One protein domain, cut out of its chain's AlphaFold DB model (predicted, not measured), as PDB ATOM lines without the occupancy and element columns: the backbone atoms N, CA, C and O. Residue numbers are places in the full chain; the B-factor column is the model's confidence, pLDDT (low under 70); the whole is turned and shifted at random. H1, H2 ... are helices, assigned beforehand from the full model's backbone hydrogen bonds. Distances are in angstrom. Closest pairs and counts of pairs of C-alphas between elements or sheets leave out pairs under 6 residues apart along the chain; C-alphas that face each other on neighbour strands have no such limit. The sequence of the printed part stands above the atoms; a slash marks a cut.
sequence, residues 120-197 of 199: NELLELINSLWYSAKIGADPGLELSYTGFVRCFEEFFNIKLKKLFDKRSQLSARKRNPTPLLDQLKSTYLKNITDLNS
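AT A GLANCE: This is residues 120 to 197 of the 199 residues of an uncharacterized protein of Alistipes sp. 56_sp_Nov_56_25 (UniProt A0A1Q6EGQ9). Two short helices, H1 and H2, pack together at a steep angle, with a third, H3, loosely beside them; the longest helix, H4, starts at H1, and residues 182 to 197, of which 182 to 196 belong to H4, stick out as an arm. A loop of 13 residues, 132 to 144, joins H1 to H2. The printed part has 78 residues with four named helices, H1, H2, H3, H4 in chain order, and no named strand, an all helix class. It is loose, with a radius of gyration of the C-alphas of 15.3 A and spans of 45 by 36 by 24 A.

IN THESE COORDINATES: Find C-alpha 120 at (16.986, -15.071, -99.887); from there H1 runs to residue 131, 16.4 A. Next comes H2, residues 145 to 156, 17.0 A, then H3, residues 161 to 170. H4, residues 180 to 196, runs 24.3 A to C-alpha 196 at (-9.206, -35.733, -99.561).

HOW THE PARTS SIT: Look first at the C-alphas of Ile 126 and Val 149, the closest of H1 and H2, 6.9 A apart; the helices touch at a steep tilt of 48 degrees, opposite ways. H3 is close to H1 but not clearly touching, the closest C-alphas being Asn 120 and Leu 163 at 7.6 A. H2 and H3 are near each other. H4 only just touches H1, with 3 pairs of C-alphas within 8 A, the closest those of Glu 121 and Leu 180 at 6.3 A; the two are about perpendicular at 76 degrees. H2 and H4 are apart. Every O i to N i+4 pair is within hydrogen-bond range in H1 and H4, against 7 of 8 in H2 and 3 of 6 in H3.

THE WHOLE: The C-alphas of Gln 169 and Ser 197, farthest apart, lie 47.2 A from each other. The printed part has no cut, and the H1 to H2 link is long. Confidence is under 70 at residues 139 to 141, 161 to 177 and 195 to 197.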
ATOM      1  N   ASN A 120      16.174 -13.917 -99.477       79.88
ATOM      2  CA  ASN A 120      16.986 -15.071 -99.887       79.88
ATOM      3  C   ASN A 120      16.135 -16.313-100.205       79.88
ATOM      4  O   ASN A 120      16.498 -17.068-101.100       79.88
ATOM      5  N   GLU A 121      15.025 -16.505 -99.488       84.25
ATOM      6  CA  GLU A 121      14.080 -17.605 -99.717       84.25
ATOM      7  C   GLU A 121      13.340 -17.380-101.042       84.25
ATOM      8  O   GLU A 121      13.266 -18.283-101.871       84.25
ATOM      9  N   LEU A 122      12.909 -16.140-101.313       86.88
ATOM     10  CA  LEU A 122      12.352 -15.776-102.619       86.88
ATOM     11  C   LEU A 122      13.342 -16.053-103.757       86.88
ATOM     12  O   LEU A 122      12.971 -16.620-104.780       86.88
ATOM     13  N   LEU A 123      14.615 -15.692-103.582       84.69
ATOM     14  CA  LEU A 123      15.637 -15.942-104.598       84.69
ATOM     15  C   LEU A 123      15.859 -17.443-104.841       84.69
ATOM     16  O   LEU A 123      16.094 -17.847-105.977       84.69
ATOM     17  N   GLU A 124      15.773 -18.276-103.803       84.38
ATOM     18  CA  GLU A 124      15.836 -19.733-103.939       84.38
ATOM     19  C   GLU A 124      14.646 -20.294-104.725       84.38
ATOM     20  O   GLU A 124      14.839 -21.124-105.618       84.38
ATOM     21  N   LEU A 125      13.436 -19.793-104.465       88.12
ATOM     22  CA  LEU A 125      12.246 -20.148-105.236       88.12
ATOM     23  C   LEU A 125      12.394 -19.745-106.709       88.12
ATOM     24  O   LEU A 125      12.199 -20.578-107.593       88.12
ATOM     25  N   ILE A 126      12.815 -18.505-106.975       87.94
ATOM     26  CA  ILE A 126      13.076 -18.005-108.333       87.94
ATOM     27  C   ILE A 126      14.103 -18.902-109.037       87.94
ATOM     28  O   ILE A 126      13.924 -19.261-110.197       87.94
ATOM     29  N   ASN A 127      15.163 -19.325-108.348       85.81
ATOM     30  CA  ASN A 127      16.175 -20.211-108.932       85.81
ATOM     31  C   ASN A 127      15.628 -21.578-109.280       85.81
ATOM     32  O   ASN A 127      15.905 -22.092-110.359       85.81
ATOM     33  N   SER A 128      14.863 -22.149-108.362       86.31
ATOM     34  CA  SER A 128      14.263 -23.464-108.544       86.31
ATOM     35  C   SER A 128      13.314 -23.454-109.735       86.31
ATOM     36  O   SER A 128      13.376 -24.345-110.578       86.31
ATOM     37  N   LEU A 129      12.507 -22.399-109.870       89.50
ATOM     38  CA  LEU A 129      11.617 -22.203-111.009       89.50
ATOM     39  C   LEU A 129      12.391 -22.012-112.317       89.50
ATOM     40  O   LEU A 129      12.090 -22.691-113.296       89.50
ATOM     41  N   TRP A 130      13.421 -21.166-112.316       86.19
ATOM     42  CA  TRP A 130      14.262 -20.931-113.488       86.19
ATOM     43  C   TRP A 130      14.914 -22.218-114.006       86.19
ATOM     44  O   TRP A 130      14.772 -22.568-115.176       86.19
ATOM     45  N   TYR A 131      15.593 -22.962-113.129       85.06
ATOM     46  CA  TYR A 131      16.299 -24.183-113.519       85.06
ATOM     47  C   TYR A 131      15.369 -25.379-113.759       85.06
ATOM     48  O   TYR A 131      15.787 -26.342-114.392       85.06
ATOM     49  N   SER A 132      14.110 -25.328-113.309       86.62
ATOM     50  CA  SER A 132      13.125 -26.374-113.620       86.62
ATOM     51  C   SER A 132      12.731 -26.422-115.101       86.62
ATOM     52  O   SER A 132      12.149 -27.418-115.535       86.62
ATOM     53  N   ALA A 133      13.002 -25.348-115.857       82.56
ATOM     54  CA  ALA A 133      12.593 -25.173-117.253       82.56
ATOM     55  C   ALA A 133      11.078 -25.371-117.490       82.56
ATOM     56  O   ALA A 133      10.649 -25.734-118.583       82.56
ATOM     57  N   LYS A 134      10.249 -25.152-116.457       85.06
ATOM     58  CA  LYS A 134       8.779 -25.238-116.541       85.06
ATOM     59  C   LYS A 134       8.106 -23.915-116.895       85.06
ATOM     60  O   LYS A 134       6.898 -23.900-117.102       85.06
ATOM     61  N   ILE A 135       8.868 -22.826-116.952       83.19
ATOM     62  CA  ILE A 135       8.368 -21.496-117.294       83.19
ATOM     63  C   ILE A 135       8.968 -21.099-118.638       83.19
ATOM     64  O   ILE A 135      10.188 -21.097-118.791       83.19
ATOM     65  N   GLY A 136       8.101 -20.784-119.597       78.56
ATOM     66  CA  GLY A 136       8.469 -20.231-120.897       78.56
ATOM     67  C   GLY A 136       8.053 -18.768-121.009       78.56
ATOM     68  O   GLY A 136       7.224 -18.294-120.233       78.56
ATOM     69  N   ALA A 137       8.637 -18.069-121.977       75.94
ATOM     70  CA  ALA A 137       8.149 -16.774-122.433       75.94
ATOM     71  C   ALA A 137       7.256 -16.935-123.669       75.94
ATOM     72  O   ALA A 137       7.146 -18.029-124.233       75.94
ATOM     73  N   ASP A 138       6.618 -15.836-124.068       76.88
ATOM     74  CA  ASP A 138       5.806 -15.784-125.276       76.88
ATOM     75  C   ASP A 138       6.609 -16.220-126.515       76.88
ATOM     76  O   ASP A 138       7.828 -16.016-126.576       76.88
ATOM     77  N   PRO A 139       5.955 -16.824-127.524       66.12
ATOM     78  CA  PRO A 139       6.633 -17.288-128.727       66.12
ATOM     79  C   PRO A 139       7.454 -16.171-129.388       66.12
ATOM     80  O   PRO A 139       6.913 -15.139-129.777       66.12
ATOM     81  N   GLY A 140       8.761 -16.398-129.539       65.12
ATOM     82  CA  GLY A 140       9.693 -15.433-130.134       65.12
ATOM     83  C   GLY A 140      10.353 -14.470-129.144       65.12
ATOM     84  O   GLY A 140      11.222 -13.710-129.559       65.12
ATOM     85  N   LEU A 141       9.999 -14.523-127.857       67.25
ATOM     86  CA  LEU A 141      10.656 -13.756-126.804       67.25
ATOM     87  C   LEU A 141      11.650 -14.650-126.046       67.25
ATOM     88  O   LEU A 141      11.262 -15.644-125.429       67.25
ATOM     89  N   GLU A 142      12.937 -14.298-126.048       70.94
ATOM     90  CA  GLU A 142      13.899 -14.948-125.156       70.94
ATOM     91  C   GLU A 142      13.724 -14.428-123.726       70.94
ATOM     92  O   GLU A 142      13.941 -13.252-123.423       70.94
ATOM     93  N   LEU A 143      13.349 -15.322-122.809       76.25
ATOM     94  CA  LEU A 143      13.308 -14.990-121.393       76.25
ATOM     95  C   LEU A 143      14.742 -14.896-120.868       76.25
ATOM     96  O   LEU A 143      15.430 -15.907-120.758       76.25
ATOM     97  N   SER A 144      15.203 -13.696-120.516       82.12
ATOM     98  CA  SER A 144      16.481 -13.527-119.815       82.12
ATOM     99  C   SER A 144      16.323 -13.798-118.319       82.12
ATOM    100  O   SER A 144      15.284 -13.507-117.726       82.12
ATOM    101  N   TYR A 145      17.381 -14.289-117.664       80.38
ATOM    102  CA  TYR A 145      17.346 -14.527-116.215       80.38
ATOM    103  C   TYR A 145      17.077 -13.240-115.417       80.38
ATOM    104  O   TYR A 145      16.345 -13.238-114.429       80.38
ATOM    105  N   THR A 146      17.642 -12.118-115.862       81.25
ATOM    106  CA  THR A 146      17.418 -10.793-115.269       81.25
ATOM    107  C   THR A 146      15.984 -10.314-115.456       81.25
ATOM    108  O   THR A 146      15.401  -9.783-114.513       81.25
ATOM    109  N   GLY A 147      15.408 -10.526-116.643       81.12
ATOM    110  CA  GLY A 147      14.000 -10.238-116.910       81.12
ATOM    111  C   GLY A 147      13.091 -11.089-116.030       81.12
ATOM    112  O   GLY A 147      12.186 -10.567-115.391       81.12
ATOM    113  N   PHE A 148      13.420 -12.372-115.887       84.75
ATOM    114  CA  PHE A 148      12.699 -13.292-115.020       84.75
ATOM    115  C   PHE A 148      12.710 -12.845-113.553       84.75
ATOM    116  O   PHE A 148      11.651 -12.744-112.947       84.75
ATOM    117  N   VAL A 149      13.871 -12.496-112.985       84.56
ATOM    118  CA  VAL A 149      13.963 -11.949-111.614       84.56
ATOM    119  C   VAL A 149      13.129 -10.676-111.469       84.56
ATOM    120  O   VAL A 149      12.419 -10.521-110.474       84.56
ATOM    121  N   ARG A 150      13.179  -9.786-112.465       83.38
ATOM    122  CA  ARG A 150      12.437  -8.524-112.462       83.38
ATOM    123  C   ARG A 150      10.922  -8.740-112.408       83.38
ATOM    124  O   ARG A 150      10.252  -8.019-111.677       83.38
ATOM    125  N   CYS A 151      10.390  -9.762-113.080       86.75
ATOM    126  CA  CYS A 151       8.969 -10.109-112.972       86.75
ATOM    127  C   CYS A 151       8.559 -10.397-111.518       86.75
ATOM    128  O   CYS A 151       7.504  -9.952-111.082       86.75
ATOM    129  N   PHE A 152       9.399 -11.089-110.739       88.31
ATOM    130  CA  PHE A 152       9.125 -11.345-109.319       88.31
ATOM    131  C   PHE A 152       9.315 -10.104-108.440       88.31
ATOM    132  O   PHE A 152       8.574  -9.927-107.473       88.31
ATOM    133  N   GLU A 153      10.285  -9.242-108.760       86.31
ATOM    134  CA  GLU A 153      10.456  -7.945-108.089       86.31
ATOM    135  C   GLU A 153       9.199  -7.076-108.238       86.31
ATOM    136  O   GLU A 153       8.706  -6.523-107.253       86.31
ATOM    137  N   GLU A 154       8.650  -7.011-109.453       86.81
ATOM    138  CA  GLU A 154       7.416  -6.288-109.771       86.81
ATOM    139  C   GLU A 154       6.189  -6.966-109.133       86.81
ATOM    140  O   GLU A 154       5.361  -6.293-108.518       86.81
ATOM    141  N   PHE A 155       6.108  -8.300-109.181       88.75
ATOM    142  CA  PHE A 155       4.989  -9.069-108.628       88.75
ATOM    143  C   PHE A 155       4.884  -9.007-107.098       88.75
ATOM    144  O   PHE A 155       3.778  -9.045-106.570       88.75
ATOM    145  N   PHE A 156       6.001  -8.905-106.376       89.12
ATOM    146  CA  PHE A 156       6.008  -8.838-104.907       89.12
ATOM    147  C   PHE A 156       6.329  -7.452-104.339       89.12
ATOM    148  O   PHE A 156       6.444  -7.305-103.118       89.12
ATOM    149  N   ASN A 157       6.506  -6.449-105.202       85.56
ATOM    150  CA  ASN A 157       6.949  -5.106-104.831       85.56
ATOM    151  C   ASN A 157       8.227  -5.119-103.958       85.56
ATOM    152  O   ASN A 157       8.314  -4.460-102.920       85.56
ATOM    153  N   ILE A 158       9.227  -5.906-104.364       84.81
ATOM    154  CA  ILE A 158      10.493  -6.088-103.638       84.81
ATOM    155  C   ILE A 158      11.685  -5.809-104.553       84.81
ATOM    156  O   ILE A 158      11.667  -6.136-105.731       84.81
ATOM    157  N   LYS A 159      12.762  -5.229-104.011       82.44
ATOM    158  CA  LYS A 159      14.031  -5.047-104.738       82.44
ATOM    159  C   LYS A 159      15.042  -6.117-104.321       82.44
ATOM    160  O   LYS A 159      15.601  -6.059-103.226       82.44
ATOM    161  N   LEU A 160      15.317  -7.058-105.215       76.62
ATOM    162  CA  LEU A 160      16.296  -8.141-105.096       76.62
ATOM    163  C   LEU A 160      17.680  -7.766-105.653       76.62
ATOM    164  O   LEU A 160      18.655  -8.457-105.351       76.62
ATOM    165  N   LYS A 161      17.808  -6.656-106.397       64.44
ATOM    166  CA  LYS A 161      19.059  -6.160-107.024       64.44
ATOM    167  C   LYS A 161      20.335  -6.287-106.162       64.44
ATOM    168  O   LYS A 161      21.350  -6.781-106.636       64.44
ATOM    169  N   LYS A 162      20.281  -5.954-104.861       59.53
ATOM    170  CA  LYS A 162      21.437  -6.071-103.932       59.53
ATOM    171  C   LYS A 162      21.865  -7.516-103.612       59.53
ATOM    172  O   LYS A 162      22.986  -7.742-103.157       59.53
ATOM    173  N   LEU A 163      20.974  -8.491-103.779       56.31
ATOM    174  CA  LEU A 163      21.248  -9.922-103.598       56.31
ATOM    175  C   LEU A 163      21.697 -10.577-104.910       56.31
ATOM    176  O   LEU A 163      22.460 -11.544-104.875       56.31
ATOM    177  N   PHE A 164      21.274 -10.016-106.044       53.72
ATOM    178  CA  PHE A 164      21.657 -10.439-107.389       53.72
ATOM    179  C   PHE A 164      23.137 -10.167-107.695       53.72
ATOM    180  O   PHE A 164      23.837 -11.097-108.087       53.72
ATOM    181  N   ASP A 165      23.654  -8.970-107.386       55.94
ATOM    182  CA  ASP A 165      25.093  -8.641-107.523       55.94
ATOM    183  C   ASP A 165      25.992  -9.552-106.675       55.94
ATOM    184  O   ASP A 165      27.173  -9.764-106.940       55.94
ATOM    185  N   LYS A 166      25.401 -10.127-105.631       51.03
ATOM    186  CA  LYS A 166      26.028 -11.089-104.739       51.03
ATOM    187  C   LYS A 166      26.008 -12.508-105.314       51.03
ATOM    188  O   LYS A 166      26.885 -13.285-104.969       51.03
ATOM    189  N   ARG A 167      25.080 -12.866-106.210       49.75
ATOM    190  CA  ARG A 167      24.948 -14.214-106.800       49.75
ATOM    191  C   ARG A 167      26.147 -14.596-107.675       49.75
ATOM    192  O   ARG A 167      26.626 -15.721-107.568       49.75
ATOM    193  N   SER A 168      26.680 -13.652-108.451       49.75
ATOM    194  CA  SER A 168      27.958 -13.787-109.171       49.75
ATOM    195  C   SER A 168      29.151 -13.980-108.223       49.75
ATOM    196  O   SER A 168      30.125 -14.625-108.591       49.75
ATOM    197  N   GLN A 169      29.052 -13.509-106.975       45.00
ATOM    198  CA  GLN A 169      30.053 -13.721-105.919       45.00
ATOM    199  C   GLN A 169      29.770 -14.957-105.030       45.00
ATOM    200  O   GLN A 169      30.612 -15.332-104.213       45.00
ATOM    201  N   LEU A 170      28.596 -15.594-105.149       43.56
ATOM    202  CA  LEU A 170      28.084 -16.617-104.219       43.56
ATOM    203  C   LEU A 170      27.925 -18.019-104.797       43.56
ATOM    204  O   LEU A 170      27.894 -18.954-104.002       43.56
ATOM    205  N   SER A 171      27.933 -18.209-106.119       49.47
ATOM    206  CA  SER A 171      28.250 -19.532-106.694       49.47
ATOM    207  C   SER A 171      29.580 -20.083-106.142       49.47
ATOM    208  O   SER A 171      29.761 -21.293-106.054       49.47
ATOM    209  N   ALA A 172      30.465 -19.193-105.669       43.81
ATOM    210  CA  ALA A 172      31.721 -19.501-104.990       43.81
ATOM    211  C   ALA A 172      31.609 -19.854-103.487       43.81
ATOM    212  O   ALA A 172      32.581 -20.334-102.907       43.81
ATOM    213  N   ARG A 173      30.474 -19.632-102.805       48.69
ATOM    214  CA  ARG A 173      30.326 -19.934-101.367       48.69
ATOM    215  C   ARG A 173      29.106 -20.812-101.141       48.69
ATOM    216  O   ARG A 173      27.990 -20.306-101.138       48.69
ATOM    217  N   LYS A 174      29.356 -22.106-100.900       51.59
ATOM    218  CA  LYS A 174      28.416 -23.111-100.369       51.59
ATOM    219  C   LYS A 174      27.419 -22.468 -99.391       51.59
ATOM    220  O   LYS A 174      27.721 -22.311 -98.210       51.59
ATOM    221  N   ARG A 175      26.252 -22.045 -99.877       57.62
ATOM    222  CA  ARG A 175      25.133 -21.635 -99.028       57.62
ATOM    223  C   ARG A 175      24.247 -22.849 -98.855       57.62
ATOM    224  O   ARG A 175      23.846 -23.455 -99.843       57.62
ATOM    225  N   ASN A 176      23.972 -23.187 -97.603       62.91
ATOM    226  CA  ASN A 176      23.003 -24.222 -97.286       62.91
ATOM    227  C   ASN A 176      21.630 -23.785 -97.830       62.91
ATOM    228  O   ASN A 176      21.282 -22.610 -97.651       62.91
ATOM    229  N   PRO A 177      20.888 -24.677 -98.507       67.81
ATOM    230  CA  PRO A 177      19.532 -24.389 -98.967       67.81
ATOM    231  C   PRO A 177      18.646 -23.971 -97.788       67.81
ATOM    232  O   PRO A 177      18.851 -24.414 -96.652       67.81
ATOM    233  N   THR A 178      17.702 -23.068 -98.037       77.19
ATOM    234  CA  THR A 178      16.713 -22.671 -97.032       77.19
ATOM    235  C   THR A 178      15.629 -23.749 -96.925       77.19
ATOM    236  O   THR A 178      15.367 -24.463 -97.889       77.19
ATOM    237  N   PRO A 179      14.943 -23.878 -95.776       84.88
ATOM    238  CA  PRO A 179      13.873 -24.865 -95.624       84.88
ATOM    239  C   PRO A 179      12.590 -24.514 -96.403       84.88
ATOM    240  O   PRO A 179      11.603 -25.235 -96.287       84.88
ATOM    241  N   LEU A 180      12.564 -23.415 -97.175       87.38
ATOM    242  CA  LEU A 180      11.357 -22.908 -97.838       87.38
ATOM    243  C   LEU A 180      10.712 -23.957 -98.749       87.38
ATOM    244  O   LEU A 180       9.504 -24.169 -98.685       87.38
ATOM    245  N   LEU A 181      11.495 -24.600 -99.618       86.06
ATOM    246  CA  LEU A 181      10.951 -25.535-100.607       86.06
ATOM    247  C   LEU A 181      10.364 -26.783 -99.939       86.06
ATOM    248  O   LEU A 181       9.295 -27.249-100.335       86.06
ATOM    249  N   ASP A 182      11.020 -27.277 -98.887       87.69
ATOM    250  CA  ASP A 182      10.523 -28.396 -98.087       87.69
ATOM    251  C   ASP A 182       9.229 -28.027 -97.352       87.69
ATOM    252  O   ASP A 182       8.283 -28.819 -97.319       87.69
ATOM    253  N   GLN A 183       9.146 -26.802 -96.824       89.00
ATOM    254  CA  GLN A 183       7.931 -26.276 -96.202       89.00
ATOM    255  C   GLN A 183       6.787 -26.154 -97.213       89.00
ATOM    256  O   GLN A 183       5.701 -26.665 -96.950       89.00
ATOM    257  N   LEU A 184       7.026 -25.563 -98.388       89.75
ATOM    258  CA  LEU A 184       6.020 -25.446 -99.449       89.75
ATOM    259  C   LEU A 184       5.514 -26.820 -99.898       89.75
ATOM    260  O   LEU A 184       4.307 -27.015-100.050       89.75
ATOM    261  N   LYS A 185       6.418 -27.793-100.053       90.12
ATOM    262  CA  LYS A 185       6.059 -29.179-100.369       90.12
ATOM    263  C   LYS A 185       5.201 -29.797 -99.269       90.12
ATOM    264  O   LYS A 185       4.185 -30.414 -99.573       90.12
ATOM    265  N   SER A 186       5.586 -29.633 -98.004       91.06
ATOM    266  CA  SER A 186       4.821 -30.146 -96.865       91.06
ATOM    267  C   SER A 186       3.421 -29.526 -96.795       91.06
ATOM    268  O   SER A 186       2.445 -30.260 -96.666       91.06
ATOM    269  N   THR A 187       3.299 -28.205 -96.969       91.12
ATOM    270  CA  THR A 187       2.008 -27.501 -97.011       91.12
ATOM    271  C   THR A 187       1.140 -27.973 -98.173       91.12
ATOM    272  O   THR A 187      -0.042 -28.238 -97.978       91.12
ATOM    273  N   TYR A 188       1.713 -28.136 -99.367       89.62
ATOM    274  CA  TYR A 188       0.998 -28.666-100.529       89.62
ATOM    275  C   TYR A 188       0.462 -30.081-100.278       89.62
ATOM    276  O   TYR A 188      -0.720 -30.340-100.501       89.62
ATOM    277  N   LEU A 189       1.309 -30.980 -99.767       91.06
ATOM    278  CA  LEU A 189       0.909 -32.353 -99.456       91.06
ATOM    279  C   LEU A 189      -0.178 -32.391 -98.381       91.06
ATOM    280  O   LEU A 189      -1.155 -33.115 -98.548       91.06
ATOM    281  N   LYS A 190      -0.042 -31.575 -97.330       90.62
ATOM    282  CA  LYS A 190      -1.045 -31.460 -96.271       90.62
ATOM    283  C   LYS A 190      -2.389 -30.967 -96.814       90.62
ATOM    284  O   LYS A 190      -3.417 -31.553 -96.505       90.62
ATOM    285  N   ASN A 191      -2.386 -29.952 -97.676       89.38
ATOM    286  CA  ASN A 191      -3.615 -29.445 -98.286       89.38
ATOM    287  C   ASN A 191      -4.313 -30.513 -99.138       89.38
ATOM    288  O   ASN A 191      -5.532 -30.618 -99.095       89.38
ATOM    289  N   ILE A 192      -3.561 -31.334 -99.880       88.19
ATOM    290  CA  ILE A 192      -4.142 -32.451-100.640       88.19
ATOM    291  C   ILE A 192      -4.737 -33.504 -99.705       88.19
ATOM    292  O   ILE A 192      -5.836 -33.991 -99.961       88.19
ATOM    293  N   THR A 193      -4.032 -33.873 -98.633       80.44
ATOM    294  CA  THR A 193      -4.555 -34.853 -97.673       80.44
ATOM    295  C   THR A 193      -5.785 -34.331 -96.940       80.44
ATOM    296  O   THR A 193      -6.733 -35.090 -96.763       80.44
ATOM    297  N   ASP A 194      -5.805 -33.041 -96.594       76.12
ATOM    298  CA  ASP A 194      -6.922 -32.390 -95.909       76.12
ATOM    299  C   ASP A 194      -8.152 -32.310 -96.838       76.12
ATOM    300  O   ASP A 194      -9.238 -32.739 -96.445       76.12
ATOM    301  N   LEU A 195      -7.970 -31.917 -98.108       62.41
ATOM    302  CA  LEU A 195      -9.020 -31.916 -99.143       62.41
ATOM    303  C   LEU A 195      -9.606 -33.312 -99.398       62.41
ATOM    304  O   LEU A 195     -10.817 -33.463 -99.545       62.41
ATOM    305  N   ASN A 196      -8.762 -34.345 -99.408       59.62
ATOM    306  CA  ASN A 196      -9.206 -35.733 -99.561       59.62
ATOM    307  C   ASN A 196      -9.883 -36.290 -98.297       59.62
ATOM    308  O   ASN A 196     -10.529 -37.334 -98.363       59.62
ATOM    309  N   SER A 197      -9.743 -35.613 -97.153       58.34
ATOM    310  CA  SER A 197     -10.332 -36.018 -95.872       58.34
ATOM    311  C   SER A 197     -11.658 -35.321 -95.527       58.34
ATOM    312  O   SER A 197     -12.224 -35.603 -94.473       58.34
TER     313      SER A 197